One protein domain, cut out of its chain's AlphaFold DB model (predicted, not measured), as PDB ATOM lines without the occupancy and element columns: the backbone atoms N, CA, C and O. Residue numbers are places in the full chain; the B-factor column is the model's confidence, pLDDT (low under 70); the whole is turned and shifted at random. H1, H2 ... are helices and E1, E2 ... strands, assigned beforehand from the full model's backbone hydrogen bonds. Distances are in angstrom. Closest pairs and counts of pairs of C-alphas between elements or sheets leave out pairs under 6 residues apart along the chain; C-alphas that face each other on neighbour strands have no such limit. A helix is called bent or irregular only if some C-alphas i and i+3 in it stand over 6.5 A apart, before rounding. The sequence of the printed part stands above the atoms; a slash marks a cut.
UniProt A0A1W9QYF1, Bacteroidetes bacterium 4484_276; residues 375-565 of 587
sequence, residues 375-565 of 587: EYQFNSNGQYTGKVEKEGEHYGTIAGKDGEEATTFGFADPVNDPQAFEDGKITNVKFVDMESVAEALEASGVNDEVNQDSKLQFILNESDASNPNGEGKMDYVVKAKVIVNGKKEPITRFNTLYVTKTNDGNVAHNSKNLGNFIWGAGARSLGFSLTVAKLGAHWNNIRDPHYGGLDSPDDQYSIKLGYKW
ATOM      1  N   GLU A 375     172.421 161.924 193.713       85.25
ATOM      2  CA  GLU A 375     173.300 162.285 194.817       85.25
ATOM      3  C   GLU A 375     172.467 162.431 196.096       85.25
ATOM      4  O   GLU A 375     171.688 163.378 196.242       85.25
ATOM      5  N   TYR A 376     172.670 161.536 197.061       87.62
ATOM      6  CA  TYR A 376     172.046 161.616 198.382       87.62
ATOM      7  C   TYR A 376     172.898 162.487 199.310       87.62
ATOM      8  O   TYR A 376     174.060 162.192 199.585       87.62
ATOM      9  N   GLN A 377     172.327 163.573 199.820       91.00
ATOM     10  CA  GLN A 377     173.038 164.567 200.620       91.00
ATOM     11  C   GLN A 377     172.817 164.356 202.115       91.00
ATOM     12  O   GLN A 377     171.695 164.128 202.577       91.00
ATOM     13  N   PHE A 378     173.898 164.497 202.877       91.81
ATOM     14  CA  PHE A 378     173.915 164.367 204.327       91.81
ATOM     15  C   PHE A 378     174.592 165.575 204.969       91.81
ATOM     16  O   PHE A 378     175.605 166.089 204.485       91.81
ATOM     17  N   ASN A 379     174.067 166.004 206.116       91.31
ATOM     18  CA  ASN A 379     174.739 167.015 206.925       91.31
ATOM     19  C   ASN A 379     176.009 166.447 207.575       91.31
ATOM     20  O   ASN A 379     176.248 165.243 207.584       91.31
ATOM     21  N   SER A 380     176.802 167.309 208.204       88.75
ATOM     22  CA  SER A 380     178.073 166.914 208.817       88.75
ATOM     23  C   SER A 380     177.955 165.977 210.028       88.75
ATOM     24  O   SER A 380     178.956 165.456 210.518       88.75
ATOM     25  N   ASN A 381     176.740 165.720 210.515       88.12
ATOM     26  CA  ASN A 381     176.457 164.700 211.525       88.12
ATOM     27  C   ASN A 381     175.961 163.380 210.911       88.12
ATOM     28  O   ASN A 381     175.585 162.478 211.656       88.12
ATOM     29  N   GLY A 382     175.964 163.270 209.579       88.94
ATOM     30  CA  GLY A 382     175.541 162.087 208.841       88.94
ATOM     31  C   GLY A 382     174.028 161.935 208.711       88.94
ATOM     32  O   GLY A 382     173.566 160.852 208.378       88.94
ATOM     33  N   GLN A 383     173.235 162.971 208.987       91.94
ATOM     34  CA  GLN A 383     171.777 162.900 208.840       91.94
ATOM     35  C   GLN A 383     171.377 163.243 207.409       91.94
ATOM     36  O   GLN A 383     171.892 164.210 206.848       91.94
ATOM     37  N   TYR A 384     170.445 162.476 206.849       92.00
ATOM     38  CA  TYR A 384     169.939 162.689 205.495       92.00
ATOM     39  C   TYR A 384     169.231 164.046 205.373       92.00
ATOM     40  O   TYR A 384     168.377 164.380 206.196       92.00
ATOM     41  N   THR A 385     169.600 164.840 204.365       91.25
ATOM     42  CA  THR A 385     169.054 166.189 204.130       91.25
ATOM     43  C   THR A 385     168.269 166.324 202.831       91.25
ATOM     44  O   THR A 385     167.509 167.280 202.694       91.25
ATOM     45  N   GLY A 386     168.423 165.392 201.890       89.12
ATOM     46  CA  GLY A 386     167.717 165.402 200.609       89.12
ATOM     47  C   GLY A 386     168.540 164.762 199.497       89.12
ATOM     48  O   GLY A 386     169.648 164.292 199.746       89.12
ATOM     49  N   LYS A 387     168.010 164.772 198.275       88.62
ATOM     50  CA  LYS A 387     168.688 164.252 197.084       88.62
ATOM     51  C   LYS A 387     168.738 165.282 195.961       88.62
ATOM     52  O   LYS A 387     167.901 166.187 195.916       88.62
ATOM     53  N   VAL A 388     169.719 165.139 195.080       83.38
ATOM     54  CA  VAL A 388     169.875 165.926 193.853       83.38
ATOM     55  C   VAL A 388     170.131 164.971 192.698       83.38
ATOM     56  O   VAL A 388     171.034 164.149 192.784       83.38
ATOM     57  N   GLU A 389     169.389 165.121 191.610       78.38
ATOM     58  CA  GLU A 389     169.571 164.319 190.397       78.38
ATOM     59  C   GLU A 389     170.933 164.614 189.735       78.38
ATOM     60  O   GLU A 389     171.363 165.774 189.626       78.38
ATOM     61  N   LYS A 390     171.635 163.559 189.311       66.81
ATOM     62  CA  LYS A 390     172.958 163.564 188.665       66.81
ATOM     63  C   LYS A 390     173.001 162.558 187.505       66.81
ATOM     64  O   LYS A 390     172.038 161.851 187.253       66.81
ATOM     65  N   GLU A 391     174.128 162.517 186.790       47.56
ATOM     66  CA  GLU A 391     174.451 161.527 185.745       47.56
ATOM     67  C   GLU A 391     175.473 160.496 186.295       47.56
ATOM     68  O   GLU A 391     176.377 160.904 187.031       47.56
ATOM     69  N   GLY A 392     175.370 159.190 185.964       55.72
ATOM     70  CA  GLY A 392     176.278 158.117 186.466       55.72
ATOM     71  C   GLY A 392     175.676 157.036 187.408       55.72
ATOM     72  O   GLY A 392     174.573 156.566 187.182       55.72
ATOM     73  N   GLU A 393     176.376 156.636 188.479       57.72
ATOM     74  CA  GLU A 393     175.871 155.699 189.517       57.72
ATOM     75  C   GLU A 393     175.436 156.440 190.798       57.72
ATOM     76  O   GLU A 393     175.994 157.492 191.114       57.72
ATOM     77  N   HIS A 394     174.458 155.907 191.552       74.75
ATOM     78  CA  HIS A 394     174.004 156.507 192.818       74.75
ATOM     79  C   HIS A 394     175.160 156.648 193.817       74.75
ATOM     80  O   HIS A 394     175.873 155.684 194.102       74.75
ATOM     81  N   TYR A 395     175.301 157.830 194.419       83.62
ATOM     82  CA  TYR A 395     176.309 158.076 195.451       83.62
ATOM     83  C   TYR A 395     175.780 158.984 196.560       83.62
ATOM     84  O   TYR A 395     174.814 159.727 196.392       83.62
ATOM     85  N   GLY A 396     176.409 158.912 197.728       87.19
ATOM     86  CA  GLY A 396     176.123 159.786 198.857       87.19
ATOM     87  C   GLY A 396     177.242 160.792 199.108       87.19
ATOM     88  O   GLY A 396     178.416 160.479 198.913       87.19
ATOM     89  N   THR A 397     176.881 161.977 199.597       89.31
ATOM     90  CA  THR A 397     177.808 163.056 199.967       89.31
ATOM     91  C   THR A 397     177.526 163.528 201.389       89.31
ATOM     92  O   THR A 397     176.432 164.005 201.687       89.31
ATOM     93  N   ILE A 398     178.527 163.459 202.270       89.12
ATOM     94  CA  ILE A 398     178.460 164.038 203.620       89.12
ATOM     95  C   ILE A 398     179.200 165.369 203.640       89.12
ATOM     96  O   ILE A 398     180.377 165.431 203.284       89.12
ATOM     97  N   ALA A 399     178.529 166.428 204.094       87.56
ATOM     98  CA  ALA A 399     179.157 167.730 204.291       87.56
ATOM     99  C   ALA A 399     180.291 167.659 205.334       87.56
ATOM    100  O   ALA A 399     180.110 167.096 206.415       87.56
ATOM    101  N   GLY A 400     181.444 168.266 205.044       82.94
ATOM    102  CA  GLY A 400     182.538 168.376 206.012       82.94
ATOM    103  C   GLY A 400     182.178 169.265 207.211       82.94
ATOM    104  O   GLY A 400     181.267 170.100 207.145       82.94
ATOM    105  N   LYS A 401     182.880 169.086 208.338       79.81
ATOM    106  CA  LYS A 401     182.778 169.988 209.499       79.81
ATOM    107  C   LYS A 401     183.773 171.131 209.355       79.81
ATOM    108  O   LYS A 401     184.870 170.930 208.861       79.81
ATOM    109  N   ASP A 402     183.389 172.328 209.796       75.38
ATOM    110  CA  ASP A 402     184.314 173.449 210.025       75.38
ATOM    111  C   ASP A 402     185.258 173.791 208.846       75.38
ATOM    112  O   ASP A 402     186.401 174.197 209.046       75.38
ATOM    113  N   GLY A 403     184.770 173.663 207.605       64.69
ATOM    114  CA  GLY A 403     185.532 173.967 206.386       64.69
ATOM    115  C   GLY A 403     186.280 172.782 205.764       64.69
ATOM    116  O   GLY A 403     186.989 172.981 204.781       64.69
ATOM    117  N   GLU A 404     186.120 171.568 206.299       77.19
ATOM    118  CA  GLU A 404     186.575 170.334 205.650       77.19
ATOM    119  C   GLU A 404     185.802 170.050 204.352       77.19
ATOM    120  O   GLU A 404     184.632 170.420 204.202       77.19
ATOM    121  N   GLU A 405     186.461 169.378 203.406       79.88
ATOM    122  CA  GLU A 405     185.832 168.960 202.155       79.88
ATOM    123  C   GLU A 405     184.741 167.913 202.404       79.88
ATOM    124  O   GLU A 405     184.822 167.080 203.312       79.88
ATOM    125  N   ALA A 406     183.697 167.961 201.577       84.25
ATOM    126  CA  ALA A 406     182.658 166.947 201.600       84.25
ATOM    127  C   ALA A 406     183.240 165.584 201.202       84.25
ATOM    128  O   ALA A 406     184.083 165.487 200.312       84.25
ATOM    129  N   THR A 407     182.782 164.525 201.860       85.56
ATOM    130  CA  THR A 407     183.229 163.160 201.569       85.56
ATOM    131  C   THR A 407     182.137 162.408 200.828       85.56
ATOM    132  O   THR A 407     180.999 162.363 201.299       85.56
ATOM    133  N   THR A 408     182.487 161.789 199.701       89.00
ATOM    134  CA  THR A 408     181.565 160.953 198.926       89.00
ATOM    135  C   THR A 408     181.739 159.466 199.225       89.00
ATOM    136  O   THR A 408     182.795 159.029 199.704       89.00
ATOM    137  N   PHE A 409     180.692 158.687 198.966       86.81
ATOM    138  CA  PHE A 409     180.682 157.231 199.081       86.81
ATOM    139  C   PHE A 409     179.688 156.601 198.098       86.81
ATOM    140  O   PHE A 409     178.660 157.199 197.792       86.81
ATOM    141  N   GLY A 410     179.984 155.391 197.623       85.94
ATOM    142  CA  GLY A 410     179.027 154.553 196.890       85.94
ATOM    143  C   GLY A 410     178.186 153.692 197.836       85.94
ATOM    144  O   GLY A 410     178.496 153.589 199.025       85.94
ATOM    145  N   PHE A 411     177.146 153.044 197.321       85.88
ATOM    146  CA  PHE A 411     176.300 152.121 198.087       85.88
ATOM    147  C   PHE A 411     176.683 150.666 197.807       85.88
ATOM    148  O   PHE A 411     176.937 150.303 196.660       85.88
ATOM    149  N   ALA A 412     176.727 149.829 198.847       83.38
ATOM    150  CA  ALA A 412     176.917 148.391 198.680       83.38
ATOM    151  C   ALA A 412     175.717 147.753 197.963       83.38
ATOM    152  O   ALA A 412     175.911 146.851 197.147       83.38
ATOM    153  N   ASP A 413     174.511 148.263 198.231       80.81
ATOM    154  CA  ASP A 413     173.301 147.989 197.466       80.81
ATOM    155  C   ASP A 413     172.831 149.280 196.765       80.81
ATOM    156  O   ASP A 413     172.129 150.096 197.370       80.81
ATOM    157  N   PRO A 414     173.208 149.507 195.492       73.00
ATOM    158  CA  PRO A 414     172.886 150.737 194.767       73.00
ATOM    159  C   PRO A 414     171.397 150.892 194.435       73.00
ATOM    160  O   PRO A 414     171.011 151.911 193.871       73.00
ATOM    161  N   VAL A 415     170.553 149.916 194.782       72.00
ATOM    162  CA  VAL A 415     169.109 149.967 194.546       72.00
ATOM    163  C   VAL A 415     168.364 150.170 195.862       72.00
ATOM    164  O   VAL A 415     167.640 151.156 196.022       72.00
ATOM    165  N   ASN A 416     168.540 149.251 196.815       78.88
ATOM    166  CA  ASN A 416     167.736 149.234 198.034       78.88
ATOM    167  C   ASN A 416     168.223 150.241 199.079       78.88
ATOM    168  O   ASN A 416     167.385 150.775 199.806       78.88
ATOM    169  N   ASP A 417     169.528 150.533 199.160       83.62
ATOM    170  CA  ASP A 417     170.027 151.529 200.117       83.62
ATOM    171  C   ASP A 417     169.530 152.945 199.747       83.62
ATOM    172  O   ASP A 417     168.931 153.593 200.611       83.62
ATOM    173  N   PRO A 418     169.657 153.410 198.483       82.38
ATOM    174  CA  PRO A 418     168.989 154.617 197.984       82.38
ATOM    175  C   PRO A 418     167.481 154.658 198.264       82.38
ATOM    176  O   PRO A 418     166.981 155.619 198.858       82.38
ATOM    177  N   GLN A 419     166.754 153.588 197.917       80.62
ATOM    178  CA  GLN A 419     165.302 153.511 198.123       80.62
ATOM    179  C   GLN A 419     164.920 153.606 199.607       80.62
ATOM    180  O   GLN A 419     163.906 154.203 199.964       80.62
ATOM    181  N   ALA A 420     165.746 153.066 200.503       83.31
ATOM    182  CA  ALA A 420     165.481 153.101 201.932       83.31
ATOM    183  C   ALA A 420     165.537 154.521 202.529       83.31
ATOM    184  O   ALA A 420     164.912 154.752 203.571       83.31
ATOM    185  N   PHE A 421     166.229 155.473 201.891       84.31
ATOM    186  CA  PHE A 421     166.155 156.892 202.264       84.31
ATOM    187  C   PHE A 421     164.832 157.528 201.846       84.31
ATOM    188  O   PHE A 421     164.260 158.310 202.606       84.31
ATOM    189  N   GLU A 422     164.322 157.176 200.667       79.31
ATOM    190  CA  GLU A 422     163.035 157.670 200.168       79.31
ATOM    191  C   GLU A 422     161.866 157.137 200.995       79.31
ATOM    192  O   GLU A 422     160.958 157.885 201.357       79.31
ATOM    193  N   ASP A 423     161.946 155.866 201.389       81.06
ATOM    194  CA  ASP A 423     160.978 155.215 202.269       81.06
ATOM    195  C   ASP A 423     161.057 155.723 203.726       81.06
ATOM    196  O   ASP A 423     160.260 155.312 204.575       81.06
ATOM    197  N   GLY A 424     162.054 156.552 204.061       83.19
ATOM    198  CA  GLY A 424     162.317 157.028 205.422       83.19
ATOM    199  C   GLY A 424     162.771 155.934 206.397       83.19
ATOM    200  O   GLY A 424     162.740 156.140 207.611       83.19
ATOM    201  N   LYS A 425     163.185 154.766 205.889       84.62
ATOM    202  CA  LYS A 425     163.695 153.643 206.692       84.62
ATOM    203  C   LYS A 425     165.098 153.942 207.203       84.62
ATOM    204  O   LYS A 425     165.389 153.707 208.372       84.62
ATOM    205  N   ILE A 426     165.951 154.503 206.348       85.94
ATOM    206  CA  ILE A 426     167.291 154.956 206.709       85.94
ATOM    207  C   ILE A 426     167.294 156.475 206.773       85.94
ATOM    208  O   ILE A 426     166.838 157.161 205.866       85.94
ATOM    209  N   THR A 427     167.831 157.010 207.866       88.94
ATOM    210  CA  THR A 427     167.902 158.461 208.086       88.94
ATOM    211  C   THR A 427     169.312 158.938 208.404       88.94
ATOM    212  O   THR A 427     169.542 160.143 208.500       88.94
ATOM    213  N   ASN A 428     170.252 158.011 208.617       91.38
ATOM    214  CA  ASN A 428     171.602 158.324 209.064       91.38
ATOM    215  C   ASN A 428     172.661 157.517 208.313       91.38
ATOM    216  O   ASN A 428     172.436 156.378 207.906       91.38
ATOM    217  N   VAL A 429     173.851 158.094 208.234       92.50
ATOM    218  CA  VAL A 429     175.071 157.474 207.732       92.50
ATOM    219  C   VAL A 429     176.191 157.726 208.740       92.50
ATOM    220  O   VAL A 429     176.317 158.825 209.279       92.50
ATOM    221  N   LYS A 430     177.008 156.709 209.023       92.00
ATOM    222  CA  LYS A 430     178.124 156.788 209.973       92.00
ATOM    223  C   LYS A 430     179.406 156.257 209.350       92.00
ATOM    224  O   LYS A 430     179.436 155.121 208.894       92.00
ATOM    225  N   PHE A 431     180.482 157.040 209.395       89.06
ATOM    226  CA  PHE A 431     181.810 156.541 209.041       89.06
ATOM    227  C   PHE A 431     182.336 155.613 210.132       89.06
ATOM    228  O   PHE A 431     182.423 155.997 211.300       89.06
ATOM    229  N   VAL A 432     182.684 154.398 209.725       88.56
ATOM    230  CA  VAL A 432     183.291 153.387 210.582       88.56
ATOM    231  C   VAL A 432     184.800 153.578 210.547       88.56
ATOM    232  O   VAL A 432     185.409 153.571 209.477       88.56
ATOM    233  N   ASP A 433     185.414 153.740 211.717       88.19
ATOM    234  CA  ASP A 433     186.869 153.686 211.817       88.19
ATOM    235  C   ASP A 433     187.344 152.284 211.420       88.19
ATOM    236  O   ASP A 433     186.798 151.285 211.894       88.19
ATOM    237  N   MET A 434     188.374 152.183 210.583       84.38
ATOM    238  CA  MET A 434     188.888 150.886 210.146       84.38
ATOM    239  C   MET A 434     189.533 150.090 211.292       84.38
ATOM    240  O   MET A 434     189.668 148.871 211.169       84.38
ATOM    241  N   GLU A 435     189.859 150.725 212.425       87.12
ATOM    242  CA  GLU A 435     190.204 150.018 213.667       87.12
ATOM    243  C   GLU A 435     189.062 149.105 214.149       87.12
ATOM    244  O   GLU A 435     189.321 148.002 214.625       87.12
ATOM    245  N   SER A 436     187.802 149.483 213.905       87.50
ATOM    246  CA  SER A 436     186.621 148.671 214.242       87.50
ATOM    247  C   SER A 436     186.675 147.273 213.638       87.50
ATOM    248  O   SER A 436     186.303 146.297 214.285       87.50
ATOM    249  N   VAL A 437     187.134 147.177 212.385       88.19
ATOM    250  CA  VAL A 437     187.236 145.900 211.674       88.19
ATOM    251  C   VAL A 437     188.302 145.049 212.351       88.19
ATOM    252  O   VAL A 437     188.029 143.909 212.707       88.19
ATOM    253  N   ALA A 438     189.486 145.613 212.617       88.62
ATOM    254  CA  ALA A 438     190.560 144.904 213.311       88.62
ATOM    255  C   ALA A 438     190.124 144.391 214.694       88.62
ATOM    256  O   ALA A 438     190.386 143.234 215.020       88.62
ATOM    257  N   GLU A 439     189.430 145.221 215.475       89.88
ATOM    258  CA  GLU A 439     188.913 144.836 216.788       89.88
ATOM    259  C   GLU A 439     187.848 143.740 216.701       89.88
ATOM    260  O   GLU A 439     187.829 142.839 217.538       89.88
ATOM    261  N   ALA A 440     186.958 143.798 215.705       91.25
ATOM    262  CA  ALA A 440     185.956 142.759 215.492       91.25
ATOM    263  C   ALA A 440     186.620 141.414 215.159       91.25
ATOM    264  O   ALA A 440     186.233 140.382 215.709       91.25
ATOM    265  N   LEU A 441     187.665 141.427 214.323       91.94
ATOM    266  CA  LEU A 441     188.442 140.229 214.009       91.94
ATOM    267  C   LEU A 441     189.150 139.673 215.251       91.94
ATOM    268  O   LEU A 441     189.039 138.482 215.540       91.94
ATOM    269  N   GLU A 442     189.817 140.519 216.032       90.94
ATOM    270  CA  GLU A 442     190.470 140.101 217.277       90.94
ATOM    271  C   GLU A 442     189.467 139.515 218.280       90.94
ATOM    272  O   GLU A 442     189.660 138.404 218.765       90.94
ATOM    273  N   ALA A 443     188.341 140.196 218.515       90.00
ATOM    274  CA  ALA A 443     187.296 139.723 219.421       90.00
ATOM    275  C   ALA A 443     186.671 138.394 218.971       90.00
ATOM    276  O   ALA A 443     186.232 137.600 219.809       90.00
ATOM    277  N   SER A 444     186.632 138.144 217.658       90.94
ATOM    278  CA  SER A 444     186.124 136.881 217.129       90.94
ATOM    279  C   SER A 444     187.087 135.707 217.303       90.94
ATOM    280  O   SER A 444     186.631 134.571 217.348       90.94
ATOM    281  N   GLY A 445     188.391 135.962 217.459       90.38
ATOM    282  CA  GLY A 445     189.421 134.926 217.583       90.38
ATOM    283  C   GLY A 445     189.926 134.368 216.247       90.38
ATOM    284  O   GLY A 445     190.676 133.395 216.241       90.38
ATOM    285  N   VAL A 446     189.573 134.973 215.102       90.00
ATOM    286  CA  VAL A 446     190.044 134.517 213.772       90.00
ATOM    287  C   VAL A 446     191.565 134.604 213.596       90.00
ATOM    288  O   VAL A 446     192.127 133.965 212.711       90.00
ATOM    289  N   ASN A 447     192.236 135.408 214.425       88.81
ATOM    290  CA  ASN A 447     193.685 135.588 214.392       88.81
ATOM    291  C   ASN A 447     194.423 134.691 215.406       88.81
ATOM    292  O   ASN A 447     195.651 134.724 215.435       88.81
ATOM    293  N   ASP A 448     193.712 133.906 216.224       87.94
ATOM    294  CA  ASP A 448     194.334 133.024 217.215       87.94
ATOM    295  C   ASP A 448     194.980 131.819 216.517       87.94
ATOM    296  O   ASP A 448     194.326 131.128 215.733       87.94
ATOM    297  N   GLU A 449     196.242 131.513 216.839       84.56
ATOM    298  CA  GLU A 449     197.007 130.423 216.199       84.56
ATOM    299  C   GLU A 449     196.268 129.071 216.252       84.56
ATOM    300  O   GLU A 449     196.175 128.363 215.251       84.56
ATOM    301  N   VAL A 450     195.637 128.753 217.389       84.06
ATOM    302  CA  VAL A 450     194.868 127.507 217.589       84.06
ATOM    303  C   VAL A 450     193.671 127.403 216.628       84.06
ATOM    304  O   VAL A 450     193.322 126.312 216.164       84.06
ATOM    305  N   ASN A 451     193.048 128.537 216.301       84.69
ATOM    306  CA  ASN A 451     191.912 128.590 215.384       84.69
ATOM    307  C   ASN A 451     192.370 128.547 213.922       84.69
ATOM    308  O   ASN A 451     191.623 128.066 213.077       84.69
ATOM    309  N   GLN A 452     193.600 128.972 213.610       79.12
ATOM    310  CA  GLN A 452     194.167 128.840 212.264       79.12
ATOM    311  C   GLN A 452     194.457 127.376 211.905       79.12
ATOM    312  O   GLN A 452     194.122 126.940 210.799       79.12
ATOM    313  N   ASP A 453     194.981 126.591 212.852       79.31
ATOM    314  CA  ASP A 453     195.242 125.153 212.669       79.31
ATOM    315  C   ASP A 453     193.949 124.333 212.494       79.31
ATOM    316  O   ASP A 453     193.938 123.288 211.842       79.31
ATOM    317  N   SER A 454     192.834 124.828 213.039       85.56
ATOM    318  CA  SER A 454     191.508 124.198 212.984       85.56
ATOM    319  C   SER A 454     190.477 125.019 212.197       85.56
ATOM    320  O   SER A 454     189.268 124.854 212.380       85.56
ATOM    321  N   LYS A 455     190.942 125.869 211.270       87.56
ATOM    322  CA  LYS A 455     190.154 126.941 210.633       87.56
ATOM    323  C   LYS A 455     188.801 126.535 210.065       87.56
ATOM    324  O   LYS A 455     187.849 127.296 210.185       87.56
ATOM    325  N   LEU A 456     188.693 125.346 209.465       86.44
ATOM    326  CA  LEU A 456     187.433 124.864 208.894       86.44
ATOM    327  C   LEU A 456     186.417 124.511 209.986       86.44
ATOM    328  O   LEU A 456     185.248 124.857 209.872       86.44
ATOM    329  N   GLN A 457     186.856 123.862 211.064       86.12
ATOM    330  CA  GLN A 457     185.976 123.541 212.185       86.12
ATOM    331  C   GLN A 457     185.592 124.802 212.960       86.12
ATOM    332  O   GLN A 457     184.436 124.955 213.348       86.12
ATOM    333  N   PHE A 458     186.554 125.705 213.160       88.50
ATOM    334  CA  PHE A 458     186.335 126.981 213.828       88.50
ATOM    335  C   PHE A 458     185.286 127.821 213.096       88.50
ATOM    336  O   PHE A 458     184.272 128.177 213.692       88.50
ATOM    337  N   ILE A 459     185.480 128.062 211.793       87.75
ATOM    338  CA  ILE A 459     184.542 128.866 211.010       87.75
ATOM    339  C   ILE A 459     183.165 128.194 210.960       87.75
ATOM    340  O   ILE A 459     182.165 128.859 211.175       87.75
ATOM    341  N   LEU A 460     183.064 126.873 210.797       83.81
ATOM    342  CA  LEU A 460     181.754 126.204 210.788       83.81
ATOM    343  C   LEU A 460     180.983 126.349 212.108       83.81
ATOM    344  O   LEU A 460     179.757 126.419 212.069       83.81
ATOM    345  N   ASN A 461     181.679 126.400 213.245       83.50
ATOM    346  CA  ASN A 461     181.059 126.522 214.566       83.50
ATOM    347  C   ASN A 461     180.716 127.975 214.918       83.50
ATOM    348  O   ASN A 461     179.629 128.252 215.415       83.50
ATOM    349  N   GLU A 462     181.643 128.904 214.683       86.44
ATOM    350  CA  GLU A 462     181.511 130.300 215.119       86.44
ATOM    351  C   GLU A 462     180.702 131.167 214.153       86.44
ATOM    352  O   GLU A 462     180.379 132.310 214.476       86.44
ATOM    353  N   SER A 463     180.360 130.627 212.988       79.69
ATOM    354  CA  SER A 463     179.496 131.286 212.002       79.69
ATOM    355  C   SER A 463     178.058 130.796 212.070       79.69
ATOM    356  O   SER A 463     177.192 131.401 211.451       79.69
ATOM    357  N   ASP A 464     177.806 129.705 212.804       71.88
ATOM    358  CA  ASP A 464     176.525 129.008 212.811       71.88
ATOM    359  C   ASP A 464     175.408 129.881 213.402       71.88
ATOM    360  O   ASP A 464     175.267 130.017 214.622       71.88
ATOM    361  N   ALA A 465     174.592 130.446 212.513       61.84
ATOM    362  CA  ALA A 465     173.434 131.261 212.865       61.84
ATOM    363  C   ALA A 465     172.279 130.433 213.469       61.84
ATOM    364  O   ALA A 465     171.364 130.988 214.074       61.84
ATOM    365  N   SER A 466     172.320 129.098 213.363       59.72
ATOM    366  CA  SER A 466     171.273 128.204 213.878       59.72
ATOM    367  C   SER A 466     171.442 127.825 215.359       59.72
ATOM    368  O   SER A 466     170.590 127.131 215.917       59.72
ATOM    369  N   ASN A 467     172.518 128.269 216.022       60.84
ATOM    370  CA  ASN A 467     172.822 127.895 217.402       60.84
ATOM    371  C   ASN A 467     171.858 128.555 218.423       60.84
ATOM    372  O   ASN A 467     171.907 129.772 218.624       60.84
ATOM    373  N   PRO A 468     171.045 127.777 219.168       49.12
ATOM    374  CA  PRO A 468     170.105 128.317 220.154       49.12
ATOM    375  C   PRO A 468     170.773 128.915 221.409       49.12
ATOM    376  O   PRO A 468     170.100 129.587 222.188       49.12
ATOM    377  N   ASN A 469     172.081 128.702 221.616       47.56
ATOM    378  CA  ASN A 469     172.842 129.250 222.749       47.56
ATOM    379  C   ASN A 469     173.489 130.621 222.457       47.56
ATOM    380  O   ASN A 469     174.233 131.141 223.293       47.56
ATOM    381  N   GLY A 470     173.188 131.211 221.299       51.72
ATOM    382  CA  GLY A 470     173.685 132.509 220.860       51.72
ATOM    383  C   GLY A 470     174.488 132.390 219.571       51.72
ATOM    384  O   GLY A 470     175.263 131.450 219.405       51.72
ATOM    385  N   GLU A 471     174.299 133.368 218.685       66.75
ATOM    386  CA  GLU A 471     175.026 133.490 217.420       66.75
ATOM    387  C   GLU A 471     176.538 133.429 217.707       66.75
ATOM    388  O   GLU A 471     177.002 134.008 218.701       66.75
ATOM    389  N   GLY A 472     177.295 132.669 216.912       76.88
ATOM    390  CA  GLY A 472     178.728 132.470 217.132       76.88
ATOM    391  C   GLY A 472     179.537 133.770 217.026       76.88
ATOM    392  O   GLY A 472     179.027 134.837 216.674       76.88
ATOM    393  N   LYS A 473     180.823 133.725 217.379       86.69
ATOM    394  CA  LYS A 473     181.683 134.919 217.424       86.69
ATOM    395  C   LYS A 473     181.915 135.585 216.064       86.69
ATOM    396  O   LYS A 473     182.366 136.731 216.040       86.69
ATOM    397  N   MET A 474     181.626 134.889 214.965       88.19
ATOM    398  CA  MET A 474     181.729 135.402 213.598       88.19
ATOM    399  C   MET A 474     180.390 135.903 213.033       88.19
ATOM    400  O   MET A 474     180.362 136.364 211.893       88.19
ATOM    401  N   ASP A 475     179.301 135.909 213.816       86.06
ATOM    402  CA  ASP A 475     178.120 136.719 213.488       86.06
ATOM    403  C   ASP A 475     178.414 138.192 213.789       86.06
ATOM    404  O   ASP A 475     178.089 138.752 214.842       86.06
ATOM    405  N   TYR A 476     179.091 138.835 212.847       89.00
ATOM    406  CA  TYR A 476     179.538 140.205 213.017       89.00
ATOM    407  C   TYR A 476     178.391 141.215 213.045       89.00
ATOM    408  O   TYR A 476     178.574 142.282 213.622       89.00
ATOM    409  N   VAL A 477     177.201 140.892 212.525       86.19
ATOM    410  CA  VAL A 477     176.040 141.794 212.624       86.19
ATOM    411  C   VAL A 477     175.645 141.994 214.089       86.19
ATOM    412  O   VAL A 477     175.190 143.077 214.462       86.19
ATOM    413  N   VAL A 478     175.836 140.973 214.933       83.88
ATOM    414  CA  VAL A 478     175.487 141.039 216.361       83.88
ATOM    415  C   VAL A 478     176.682 141.244 217.269       83.88
ATOM    416  O   VAL A 478     176.587 141.970 218.264       83.88
ATOM    417  N   LYS A 479     177.809 140.601 216.969       87.00
ATOM    418  CA  LYS A 479     178.978 140.611 217.855       87.00
ATOM    419  C   LYS A 479     179.884 141.807 217.629       87.00
ATOM    420  O   LYS A 479     180.522 142.256 218.586       87.00
ATOM    421  N   ALA A 480     179.964 142.318 216.401       88.88
ATOM    422  CA  ALA A 480     180.869 143.416 216.115       88.88
ATOM    423  C   ALA A 480     180.362 144.721 216.733       88.88
ATOM    424  O   ALA A 480     179.167 145.003 216.840       88.88
ATOM    425  N   LYS A 481     181.323 145.546 217.135       90.81
ATOM    426  CA  LYS A 481     181.091 146.929 217.531       90.81
ATOM    427  C   LYS A 481     181.891 147.808 216.594       90.81
ATOM    428  O   LYS A 481     183.027 147.480 216.265       90.81
ATOM    429  N   VAL A 482     181.293 148.918 216.203       90.38
ATOM    430  CA  VAL A 482     181.929 149.923 215.361       90.38
ATOM    431  C   VAL A 482     182.371 151.105 216.202       90.38
ATOM    432  O   VAL A 482     181.741 151.458 217.198       90.38
ATOM    433  N   ILE A 483     183.476 151.710 215.807       89.62
ATOM    434  CA  ILE A 483     183.990 152.952 216.352       89.62
ATOM    435  C   ILE A 483     183.541 154.060 215.406       89.62
ATOM    436  O   ILE A 483     183.933 154.100 214.241       89.62
ATOM    437  N   VAL A 484     182.709 154.960 215.923       86.19
ATOM    438  CA  VAL A 484     182.210 156.132 215.201       86.19
ATOM    439  C   VAL A 484     182.527 157.359 216.040       86.19
ATOM    440  O   VAL A 484     182.169 157.427 217.218       86.19
ATOM    441  N   ASN A 485     183.231 158.332 215.456       83.56
ATOM    442  CA  ASN A 485     183.693 159.536 216.161       83.56
ATOM    443  C   ASN A 485     184.436 159.212 217.478       83.56
ATOM    444  O   ASN A 485     184.189 159.835 218.514       83.56
ATOM    445  N   GLY A 486     185.293 158.183 217.457       83.88
ATOM    446  CA  GLY A 486     186.073 157.734 218.616       83.88
ATOM    447  C   GLY A 486     185.267 157.031 219.717       83.88
ATOM    448  O   GLY A 486     185.800 156.784 220.797       83.88
ATOM    449  N   LYS A 487     183.988 156.711 219.484       87.62
ATOM    450  CA  LYS A 487     183.140 155.983 220.438       87.62
ATOM    451  C   LYS A 487     182.767 154.615 219.894       87.62
ATOM    452  O   LYS A 487     182.262 154.503 218.783       87.62
ATOM    453  N   LYS A 488     182.965 153.593 220.725       91.00
ATOM    454  CA  LYS A 488     182.588 152.213 220.426       91.00
ATOM    455  C   LYS A 488     181.098 152.000 220.687       91.00
ATOM    456  O   LYS A 488     180.634 152.163 221.816       91.00
ATOM    457  N   GLU A 489     180.365 151.601 219.662       89.75
ATOM    458  CA  GLU A 489     178.920 151.381 219.690       89.75
ATOM    459  C   GLU A 489     178.534 150.094 218.932       89.75
ATOM    460  O   GLU A 489     179.283 149.638 218.067       89.75
ATOM    461  N   PRO A 490     177.410 149.438 219.276       88.94
ATOM    462  CA  PRO A 490     176.919 148.287 218.520       88.94
ATOM    463  C   PRO A 490     176.399 148.698 217.133       88.94
ATOM    464  O   PRO A 490     175.946 149.830 216.940       88.94
ATOM    465  N   ILE A 491     176.412 147.757 216.188       87.19
ATOM    466  CA  ILE A 491     175.773 147.930 214.878       87.19
ATOM    467  C   ILE A 491     174.248 147.988 215.072       87.19
ATOM    468  O   ILE A 491     173.652 147.123 215.715       87.19
ATOM    469  N   THR A 492     173.597 149.022 214.536       83.56
ATOM    470  CA  THR A 492     172.144 149.205 214.583       83.56
ATOM    471  C   THR A 492     171.510 148.647 213.314       83.56
ATOM    472  O   THR A 492     171.995 148.865 212.209       83.56
ATOM    473  N   ARG A 493     170.402 147.912 213.460       74.75
ATOM    474  CA  ARG A 493     169.839 147.114 212.358       74.75
ATOM    475  C   ARG A 493     168.906 147.860 211.394       74.75
ATOM    476  O   ARG A 493     168.607 147.309 210.343       74.75
ATOM    477  N   PHE A 494     168.423 149.063 211.726       71.69
ATOM    478  CA  PHE A 494     167.196 149.574 211.086       71.69
ATOM    479  C   PHE A 494     167.262 150.956 210.430       71.69
ATOM    480  O   PHE A 494     166.438 151.201 209.563       71.69
ATOM    481  N   ASN A 495     168.176 151.859 210.812       87.62
ATOM    482  CA  ASN A 495     168.082 153.269 210.383       87.62
ATOM    483  C   ASN A 495     169.405 153.947 210.002       87.62
ATOM    484  O   ASN A 495     169.459 155.179 209.901       87.62
ATOM    485  N   THR A 496     170.480 153.170 209.886       91.50
ATOM    486  CA  THR A 496     171.835 153.693 209.713       91.50
ATOM    487  C   THR A 496     172.590 152.874 208.673       91.50
ATOM    488  O   THR A 496     172.640 151.650 208.794       91.50
ATOM    489  N   LEU A 497     173.206 153.548 207.699       94.00
ATOM    490  CA  LEU A 497     174.275 152.958 206.893       94.00
ATOM    491  C   LEU A 497     175.638 153.241 207.513       94.00
ATOM    492  O   LEU A 497     175.875 154.285 208.124       94.00
ATOM    493  N   TYR A 498     176.555 152.313 207.304       93.81
ATOM    494  CA  TYR A 498     177.908 152.342 207.817       93.81
ATOM    495  C   TYR A 498     178.896 152.449 206.664       93.81
ATOM    496  O   TYR A 498     178.995 151.541 205.848       93.81
ATOM    497  N   VAL A 499     179.625 153.558 206.593       92.94
ATOM    498  CA  VAL A 499     180.594 153.814 205.525       92.94
ATOM    499  C   VAL A 499     181.951 153.274 205.934       92.94
ATOM    500  O   VAL A 499     182.526 153.725 206.928       92.94
ATOM    501  N   THR A 500     182.469 152.331 205.156       91.50
ATOM    502  CA  THR A 500     183.821 151.795 205.311       91.50
ATOM    503  C   THR A 500     184.747 152.375 204.246       91.50
ATOM    504  O   THR A 500     184.320 152.736 203.146       91.50
ATOM    505  N   LYS A 501     186.040 152.479 204.571       87.50
ATOM    506  CA  LYS A 501     187.078 152.842 203.601       87.50
ATOM    507  C   LYS A 501     187.607 151.582 202.926       87.50
ATOM    508  O   LYS A 501     188.139 150.696 203.598       87.50
ATOM    509  N   THR A 502     187.505 151.524 201.603       79.94
ATOM    510  CA  THR A 502     188.011 150.412 200.791       79.94
ATOM    511  C   THR A 502     189.132 150.889 199.863       79.94
ATOM    512  O   THR A 502     189.409 152.084 199.770       79.94
ATOM    513  N   ASN A 503     189.799 149.959 199.173       71.31
ATOM    514  CA  ASN A 503     190.839 150.316 198.199       71.31
ATOM    515  C   ASN A 503     190.272 151.088 196.994       71.31
ATOM    516  O   ASN A 503     191.003 151.857 196.378       71.31
ATOM    517  N   ASP A 504     188.989 150.880 196.693       64.44
ATOM    518  CA  ASP A 504     188.315 151.387 195.496       64.44
ATOM    519  C   ASP A 504     187.415 152.601 195.821       64.44
ATOM    520  O   ASP A 504     186.685 153.090 194.967       64.44
ATOM    521  N   GLY A 505     187.474 153.108 197.061       78.44
ATOM    522  CA  GLY A 505     186.675 154.239 197.540       78.44
ATOM    523  C   GLY A 505     185.896 153.934 198.819       78.44
ATOM    524  O   GLY A 505     186.002 152.855 199.407       78.44
ATOM    525  N   ASN A 506     185.123 154.912 199.286       87.31
ATOM    526  CA  ASN A 506     184.238 154.729 200.434       87.31
ATOM    527  C   ASN A 506     182.956 154.016 199.995       87.31
ATOM    528  O   ASN A 506     182.367 154.402 198.985       87.31
ATOM    529  N   VAL A 507     182.500 153.036 200.773       88.62
ATOM    530  CA  VAL A 507     181.270 152.286 200.482       88.62
ATOM    531  C   VAL A 507     180.386 152.241 201.722       88.62
ATOM    532  O   VAL A 507     180.859 151.929 202.815       88.62
ATOM    533  N   ALA A 508     179.112 152.590 201.561       92.81
ATOM    534  CA  ALA A 508     178.083 152.490 202.584       92.81
ATOM    535  C   ALA A 508     177.470 151.093 202.600       92.81
ATOM    536  O   ALA A 508     177.087 150.565 201.564       92.81
ATOM    537  N   HIS A 509     177.345 150.528 203.795       93.12
ATOM    538  CA  HIS A 509     176.779 149.211 204.033       93.12
ATOM    539  C   HIS A 509     175.607 149.330 205.000       93.12
ATOM    540  O   HIS A 509     175.729 149.971 206.050       93.12
ATOM    541  N   ASN A 510     174.493 148.656 204.726       91.44
ATOM    542  CA  ASN A 510     173.528 148.393 205.787       91.44
ATOM    543  C   ASN A 510     174.129 147.426 206.832       91.44
ATOM    544  O   ASN A 510     175.242 146.915 206.686       91.44
ATOM    545  N   SER A 511     173.410 147.180 207.929       89.88
ATOM    546  CA  SER A 511     173.934 146.354 209.028       89.88
ATOM    547  C   SER A 511     174.360 144.940 208.610       89.88
ATOM    548  O   SER A 511     175.367 144.442 209.115       89.88
ATOM    549  N   LYS A 512     173.632 144.312 207.677       88.50
ATOM    550  CA  LYS A 512     173.935 142.966 207.173       88.50
ATOM    551  C   LYS A 512     175.157 142.991 206.269       88.50
ATOM    552  O   LYS A 512     176.114 142.260 206.516       88.50
ATOM    553  N   ASN A 513     175.171 143.918 205.315       91.81
ATOM    554  CA  ASN A 513     176.299 144.141 204.425       91.81
ATOM    555  C   ASN A 513     177.591 144.442 205.209       91.81
ATOM    556  O   ASN A 513     178.651 143.929 204.865       91.81
ATOM    557  N   LEU A 514     177.522 145.210 206.304       93.62
ATOM    558  CA  LEU A 514     178.688 145.482 207.150       93.62
ATOM    559  C   LEU A 514     179.170 144.215 207.873       93.62
ATOM    560  O   LEU A 514     180.374 143.975 207.953       93.62
ATOM    561  N   GLY A 515     178.253 143.391 208.385       91.81
ATOM    562  CA  GLY A 515     178.612 142.087 208.947       91.81
ATOM    563  C   GLY A 515     179.315 141.201 207.916       91.81
ATOM    564  O   GLY A 515     180.365 140.631 208.207       91.81
ATOM    565  N   ASN A 516     178.802 141.186 206.687       92.44
ATOM    566  CA  ASN A 516     179.371 140.474 205.545       92.44
ATOM    567  C   ASN A 516     180.727 141.045 205.084       92.44
ATOM    568  O   ASN A 516     181.633 140.301 204.705       92.44
ATOM    569  N   PHE A 517     180.936 142.353 205.204       94.69
ATOM    570  CA  PHE A 517     182.253 142.961 205.036       94.69
ATOM    571  C   PHE A 517     183.246 142.411 206.070       94.69
ATOM    572  O   PHE A 517     184.323 141.924 205.722       94.69
ATOM    573  N   ILE A 518     182.888 142.420 207.355       94.00
ATOM    574  CA  ILE A 518     183.783 141.920 208.410       94.00
ATOM    575  C   ILE A 518     184.008 140.403 208.257       94.00
ATOM    576  O   ILE A 518     185.129 139.933 208.444       94.00
ATOM    577  N   TRP A 519     182.994 139.657 207.806       93.31
ATOM    578  CA  TRP A 519     183.109 138.247 207.429       93.31
ATOM    579  C   TRP A 519     184.199 138.005 206.386       93.31
ATOM    580  O   TRP A 519     185.081 137.170 206.596       93.31
ATOM    581  N   GLY A 520     184.184 138.757 205.281       93.69
ATOM    582  CA  GLY A 520     185.199 138.642 204.233       93.69
ATOM    583  C   GLY A 520     186.615 138.875 204.763       93.69
ATOM    584  O   GLY A 520     187.538 138.128 204.426       93.69
ATOM    585  N   ALA A 521     186.778 139.861 205.651       93.62
ATOM    586  CA  ALA A 521     188.052 140.135 206.310       93.62
ATOM    587  C   ALA A 521     188.478 138.986 207.248       93.62
ATOM    588  O   ALA A 521     189.639 138.572 207.230       93.62
ATOM    589  N   GLY A 522     187.543 138.419 208.016       93.06
ATOM    590  CA  GLY A 522     187.798 137.297 208.923       93.06
ATOM    591  C   GLY A 522     188.164 136.003 208.198       93.06
ATOM    592  O   GLY A 522     189.131 135.336 208.568       93.06
ATOM    593  N   ALA A 523     187.468 135.686 207.106       93.06
ATOM    594  CA  ALA A 523     187.782 134.530 206.270       93.06
ATOM    595  C   ALA A 523     189.181 134.643 205.638       93.06
ATOM    596  O   ALA A 523     189.925 133.660 205.591       93.06
ATOM    597  N   ARG A 524     189.576 135.853 205.214       92.25
ATOM    598  CA  ARG A 524     190.948 136.120 204.763       92.25
ATOM    599  C   ARG A 524     191.965 135.924 205.883       92.25
ATOM    600  O   ARG A 524     193.000 135.310 205.636       92.25
ATOM    601  N   SER A 525     191.687 136.430 207.086       90.56
ATOM    602  CA  SER A 525     192.550 136.241 208.263       90.56
ATOM    603  C   SER A 525     192.786 134.762 208.583       90.56
ATOM    604  O   SER A 525     193.911 134.378 208.887       90.56
ATOM    605  N   LEU A 526     191.765 133.917 208.425       89.81
ATOM    606  CA  LEU A 526     191.871 132.459 208.566       89.81
ATOM    607  C   LEU A 526     192.605 131.774 207.392       89.81
ATOM    608  O   LEU A 526     192.841 130.565 207.415       89.81
ATOM    609  N   GLY A 527     192.965 132.513 206.341       88.31
ATOM    610  CA  GLY A 527     193.664 131.985 205.172       88.31
ATOM    611  C   GLY A 527     192.772 131.165 204.238       88.31
ATOM    612  O   GLY A 527     193.238 130.176 203.665       88.31
ATOM    613  N   PHE A 528     191.491 131.520 204.114       88.81
ATOM    614  CA  PHE A 528     190.624 131.026 203.041       88.81
ATOM    615  C   PHE A 528     190.754 131.900 201.792       88.81
ATOM    616  O   PHE A 528     191.072 133.082 201.891       88.81
ATOM    617  N   SER A 529     190.497 131.326 200.613       88.44
ATOM    618  CA  SER A 529     190.367 132.112 199.384       88.44
ATOM    619  C   SER A 529     189.046 132.886 199.375       88.44
ATOM    620  O   SER A 529     188.088 132.497 200.047       88.44
ATOM    621  N   LEU A 530     188.960 133.950 198.568       86.25
ATOM    622  CA  LEU A 530     187.720 134.719 198.401       86.25
ATOM    623  C   LEU A 530     186.555 133.821 197.963       86.25
ATOM    624  O   LEU A 530     185.457 133.935 198.497       86.25
ATOM    625  N   THR A 531     186.800 132.896 197.033       82.44
ATOM    626  CA  THR A 531     185.789 131.938 196.568       82.44
ATOM    627  C   THR A 531     185.245 131.093 197.716       82.44
ATOM    628  O   THR A 531     184.034 130.939 197.843       82.44
ATOM    629  N   VAL A 532     186.120 130.585 198.591       86.31
ATOM    630  CA  VAL A 532     185.693 129.795 199.755       86.31
ATOM    631  C   VAL A 532     184.944 130.663 200.767       86.31
ATOM    632  O   VAL A 532     183.932 130.221 201.296       86.31
ATOM    633  N   ALA A 533     185.382 131.903 200.998       89.56
ATOM    634  CA  ALA A 533     184.691 132.838 201.889       89.56
ATOM    635  C   ALA A 533     183.254 133.138 201.424       89.56
ATOM    636  O   ALA A 533     182.327 133.140 202.234       89.56
ATOM    637  N   LYS A 534     183.076 133.343 200.114       86.94
ATOM    638  CA  LYS A 534     181.787 133.601 199.461       86.94
ATOM    639  C   LYS A 534     180.847 132.397 199.494       86.94
ATOM    640  O   LYS A 534     179.691 132.532 199.886       86.94
ATOM    641  N   LEU A 535     181.357 131.212 199.149       84.50
ATOM    642  CA  LEU A 535     180.600 129.958 199.241       84.50
ATOM    643  C   LEU A 535     180.238 129.615 200.692       84.50
ATOM    644  O   LEU A 535     179.143 129.125 200.952       84.50
ATOM    645  N   GLY A 536     181.142 129.890 201.635       86.00
ATOM    646  CA  GLY A 536     180.900 129.707 203.062       86.00
ATOM    647  C   GLY A 536     179.768 130.592 203.582       86.00
ATOM    648  O   GLY A 536     178.933 130.104 204.337       86.00
ATOM    649  N   ALA A 537     179.696 131.848 203.133       86.81
ATOM    650  CA  ALA A 537     178.594 132.749 203.471       86.81
ATOM    651  C   ALA A 537     177.254 132.245 202.909       86.81
ATOM    652  O   ALA A 537     176.304 132.067 203.671       86.81
ATOM    653  N   HIS A 538     177.224 131.845 201.629       84.38
ATOM    654  CA  HIS A 538     176.037 131.239 201.021       84.38
ATOM    655  C   HIS A 538     175.555 130.012 201.804       84.38
ATOM    656  O   HIS A 538     174.364 129.864 202.069       84.38
ATOM    657  N   TRP A 539     176.484 129.135 202.192       81.56
ATOM    658  CA  TRP A 539     176.182 127.948 202.986       81.56
ATOM    659  C   TRP A 539     175.648 128.297 204.377       81.56
ATOM    660  O   TRP A 539     174.754 127.616 204.878       81.56
ATOM    661  N   ASN A 540     176.174 129.354 204.996       79.56
ATOM    662  CA  ASN A 540     175.698 129.823 206.288       79.56
ATOM    663  C   ASN A 540     174.256 130.338 206.203       79.56
ATOM    664  O   ASN A 540     173.421 129.931 207.005       79.56
ATOM    665  N   ASN A 541     173.945 131.146 205.184       79.56
ATOM    666  CA  ASN A 541     172.600 131.680 204.976       79.56
ATOM    667  C   ASN A 541     171.574 130.573 204.676       79.56
ATOM    668  O   ASN A 541     170.465 130.618 205.190       79.56
ATOM    669  N   ILE A 542     171.954 129.530 203.925       78.88
ATOM    670  CA  ILE A 542     171.095 128.355 203.668       78.88
ATOM    671  C   ILE A 542     170.760 127.584 204.957       78.88
ATOM    672  O   ILE A 542     169.703 126.960 205.052       78.88
ATOM    673  N   ARG A 543     171.682 127.555 205.927       74.88
ATOM    674  CA  ARG A 543     171.517 126.804 207.182       74.88
ATOM    675  C   ARG A 543     170.718 127.556 208.243       74.88
ATOM    676  O   ARG A 543     170.307 126.924 209.218       74.88
ATOM    677  N   ASP A 544     170.515 128.861 208.089       70.75
ATOM    678  CA  ASP A 544     169.748 129.650 209.045       70.75
ATOM    679  C   ASP A 544     168.245 129.334 208.910       70.75
ATOM    680  O   ASP A 544     167.662 129.529 207.850       70.75
ATOM    681  N   PRO A 545     167.551 128.874 209.963       62.34
ATOM    682  CA  PRO A 545     166.118 128.586 209.883       62.34
ATOM    683  C   PRO A 545     165.239 129.818 209.588       62.34
ATOM    684  O   PRO A 545     164.069 129.652 209.238       62.34
ATOM    685  N   HIS A 546     165.764 131.039 209.732       61.81
ATOM    686  CA  HIS A 546     165.065 132.290 209.427       61.81
ATOM    687  C   HIS A 546     165.282 132.769 207.985       61.81
ATOM    688  O   HIS A 546     164.528 133.630 207.522       61.81
ATOM    689  N   TYR A 547     166.273 132.222 207.267       61.38
ATOM    690  CA  TYR A 547     166.631 132.625 205.906       61.38
ATOM    691  C   TYR A 547     166.799 131.395 204.999       61.38
ATOM    692  O   TYR A 547     167.491 130.444 205.313       61.38
ATOM    693  N   GLY A 548     166.114 131.373 203.854       52.78
ATOM    694  CA  GLY A 548     165.964 130.158 203.039       52.78
ATOM    695  C   GLY A 548     166.681 130.181 201.690       52.78
ATOM    696  O   GLY A 548     166.105 129.697 200.717       52.78
ATOM    697  N   GLY A 549     167.877 130.770 201.573       71.88
ATOM    698  CA  GLY A 549     168.506 130.952 200.259       71.88
ATOM    699  C   GLY A 549     169.977 131.362 200.258       71.88
ATOM    700  O   GLY A 549     170.630 131.439 201.291       71.88
ATOM    701  N   LEU A 550     170.503 131.616 199.058       78.00
ATOM    702  CA  LEU A 550     171.840 132.180 198.852       78.00
ATOM    703  C   LEU A 550     171.865 133.655 199.283       78.00
ATOM    704  O   LEU A 550     170.867 134.350 199.103       78.00
ATOM    705  N   ASP A 551     172.996 134.135 199.817       75.69
ATOM    706  CA  ASP A 551     173.250 135.581 199.964       75.69
ATOM    707  C   ASP A 551     172.930 136.366 198.688       75.69
ATOM    708  O   ASP A 551     173.158 135.892 197.566       75.69
ATOM    709  N   SER A 552     172.457 137.594 198.875       77.25
ATOM    710  CA  SER A 552     172.201 138.520 197.781       77.25
ATOM    711  C   SER A 552     173.508 139.027 197.139       77.25
ATOM    712  O   SER A 552     174.599 138.897 197.710       77.25
ATOM    713  N   PRO A 553     173.446 139.604 195.922       75.81
ATOM    714  CA  PRO A 553     174.630 140.145 195.255       75.81
ATOM    715  C   PRO A 553     175.365 141.239 196.048       75.81
ATOM    716  O   PRO A 553     176.594 141.272 196.025       75.81
ATOM    717  N   ASP A 554     174.644 142.099 196.767       77.69
ATOM    718  CA  ASP A 554     175.184 143.176 197.614       77.69
ATOM    719  C   ASP A 554     175.916 142.638 198.861       77.69
ATOM    720  O   ASP A 554     176.985 143.136 199.241       77.69
ATOM    721  N   ASP A 555     175.416 141.547 199.442       84.38
ATOM    722  CA  ASP A 555     176.096 140.817 200.509       84.38
ATOM    723  C   ASP A 555     177.418 140.221 200.004       84.38
ATOM    724  O   ASP A 555     178.483 140.438 200.590       84.38
ATOM    725  N   GLN A 556     177.384 139.556 198.847       84.88
ATOM    726  CA  GLN A 556     178.570 138.996 198.194       84.88
ATOM    727  C   GLN A 556     179.579 140.075 197.763       84.88
ATOM    728  O   GLN A 556     180.796 139.852 197.822       84.88
ATOM    729  N   TYR A 557     179.100 141.257 197.373       84.12
ATOM    730  CA  TYR A 557     179.932 142.424 197.089       84.12
ATOM    731  C   TYR A 557     180.628 142.937 198.357       84.12
ATOM    732  O   TYR A 557     181.847 143.130 198.364       84.12
ATOM    733  N   SER A 558     179.900 143.049 199.468       90.50
ATOM    734  CA  SER A 558     180.467 143.469 200.752       90.50
ATOM    735  C   SER A 558     181.534 142.494 201.264       90.50
ATOM    736  O   SER A 558     182.600 142.935 201.703       90.50
ATOM    737  N   ILE A 559     181.326 141.179 201.106       92.06
ATOM    738  CA  ILE A 559     182.340 140.148 201.407       92.06
ATOM    739  C   ILE A 559     183.619 140.382 200.599       92.06
ATOM    740  O   ILE A 559     184.718 140.304 201.152       92.06
ATOM    741  N   LYS A 560     183.509 140.698 199.300       89.44
ATOM    742  CA  LYS A 560     184.675 141.002 198.450       89.44
ATOM    743  C   LYS A 560     185.445 142.211 198.976       89.44
ATOM    744  O   LYS A 560     186.673 142.152 199.075       89.44
ATOM    745  N   LEU A 561     184.744 143.296 199.302       88.81
ATOM    746  CA  LEU A 561     185.360 144.526 199.804       88.81
ATOM    747  C   LEU A 561     186.107 144.275 201.116       88.81
ATOM    748  O   LEU A 561     187.279 144.638 201.244       88.81
ATOM    749  N   GLY A 562     185.468 143.562 202.042       92.06
ATOM    750  CA  GLY A 562     186.067 143.160 203.306       92.06
ATOM    751  C   GLY A 562     187.250 142.212 203.144       92.06
ATOM    752  O   GLY A 562     188.285 142.384 203.778       92.06
ATOM    753  N   TYR A 563     187.167 141.256 202.221       92.19
ATOM    754  CA  TYR A 563     188.289 140.377 201.899       92.19
ATOM    755  C   TYR A 563     189.479 141.162 201.337       92.19
ATOM    756  O   TYR A 563     190.629 140.863 201.645       92.19
ATOM    757  N   LYS A 564     189.250 142.189 200.513       88.62
ATOM    758  CA  LYS A 564     190.322 143.046 199.977       88.62
ATOM    759  C   LYS A 564     190.895 144.022 201.009       88.62
ATOM    760  O   LYS A 564     191.986 144.554 200.773       88.62
ATOM    761  N   TRP A 565     190.202 144.244 202.125       87.00
ATOM    762  CA  TRP A 565     190.643 145.143 203.182       87.00
ATOM    763  C   TRP A 565     191.991 144.706 203.772       87.00
ATOM    764  O   TRP A 565     192.274 143.520 203.949       87.00
TER     765      TRP A 565
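This is residues 375 to 565 of the 587 residues of a protein of Bacteroidetes bacterium 4484_276 (UniProt A0A1W9QYF1). One sheet of seven strands, curled like part of a barrel and folded back on itself, makes one end of the domain, and a group of helices gathered round H6 makes the other. H6 and H8 pack over E8 and E9 on one face of the sheet, H7 adds to them on the side away from the sheet, the short helices H3 and H4 lie at the far end, and the small hairpin of E6 and E7 packs on H2. The 191 printed residues include eight named helices and nine named strands, in the order E1 E2 E3 E4 H1 E5 H2 H3 H4 H5 E6 E7 E8 E9 H6 H7 H8. The large sheet is mixed, in the order E2 E1 E3 E4 E9 E8 E5, the sheet of E6 and E7 is antiparallel, and the class is mixed, helices and strands. The whole is compact, with a radius of gyration of the C-alphas of 16.8 A and spans of 50 by 34 by 29 A.

In the order of the large sheet, E2 is residues 384 to 389, 15.2 A long, and E1 residues 375 to 378, beginning at C-alpha 375 (173.300, 162.285, 194.817). E3 is residues 395 to 398, E4 residues 407 to 411, 13.5 A, and E9 residues 505 to 509, 12.9 A. E8, residues 496 to 502, is the longest strand at 18.8 A, and E5 is residues 428 to 431. E6 is residues 481 to 484 and E7 residues 487 to 490. H6, residues 511 to 525, is 21.2 A long and begins at C-alpha 511 (173.934, 146.354, 209.028). H7 is residues 530 to 543, 20.1 A, and H8 residues 553 to 564, 16.6 A, ending at C-alpha 564 (190.322, 143.046, 199.977). H1 is residues 416 to 422, H2 residues 435 to 444, 14.2 A, H3 residues 449 to 453, H4 residues 455 to 462 and H5 residues 476 to 479.

The large sheet is a folded sheet, bent back on itself into two leaves: E2 E1 E3 E4 face E8 E5, with E9 as the hinge. E1 and E3 are parallel, with N 376 and O 395 2.9 A apart, within hydrogen-bond range. E4 and E9 are parallel, with N 508 and O 410 at 2.8 A, and the hairpin E8 and E9 has N 500 and O 507 at 2.9 A. H6 is on the sheet at a height of 12.1 A, along the strands, at 10 degrees to E9 on the local plane. H8 is on the same face at 10.1 A, slantwise to the strands, and H1 is on that face too, at 8.1 A. H6 is the hub: it touches H8 at a steep tilt of 39 degrees, the same way, with the C-alphas of Phe 517 and Gly 562 closest at 4.2 A. H7 touches H6 with residues 530 to 534 alone, closest at the C-alphas of Ala 533 and Ala 523, 5.6 A, and forms a helical hairpin with H8. H2 and H6 touch at 70.3 degrees, only just about perpendicular, closest at the C-alphas of Leu 441 and Gly 522, 5.9 A. H5 touches H6, closest at the C-alphas of Val 477 and Gly 515, 4.5 A. H4 and H7 are near each other, and H3 and H4 are close but not clearly touching, at 6.0 A between the C-alphas of Asn 451 and Phe 458. The hairpin E6 and E7 has N 482 and O 489 at 2.8 A, and the closest C-alphas of E6 and H2 are those of Val 482 and Ser 436, 5.0 A. In H2, H3, H4, H6, H7 and H8 every O i to N i+4 pair is within hydrogen-bond range; in H1 it is 1 of 3, with 4 of 4 O i to N i+3 pairs, and H5 is too short for an O i to N i+4 pair.

The C-alphas farthest apart are those of Glu 389 and Val 450, 52.3 A. The printed part has no cut. The link from H4 to H5, 13 residues, is long; those from E3 to E4 and from H7 to H8 are short but not tight. The mean pLDDT of the printed part is 83.6, and residues 390 to 393, 403, 465 to 471, 504 and 545 to 548 are under 70.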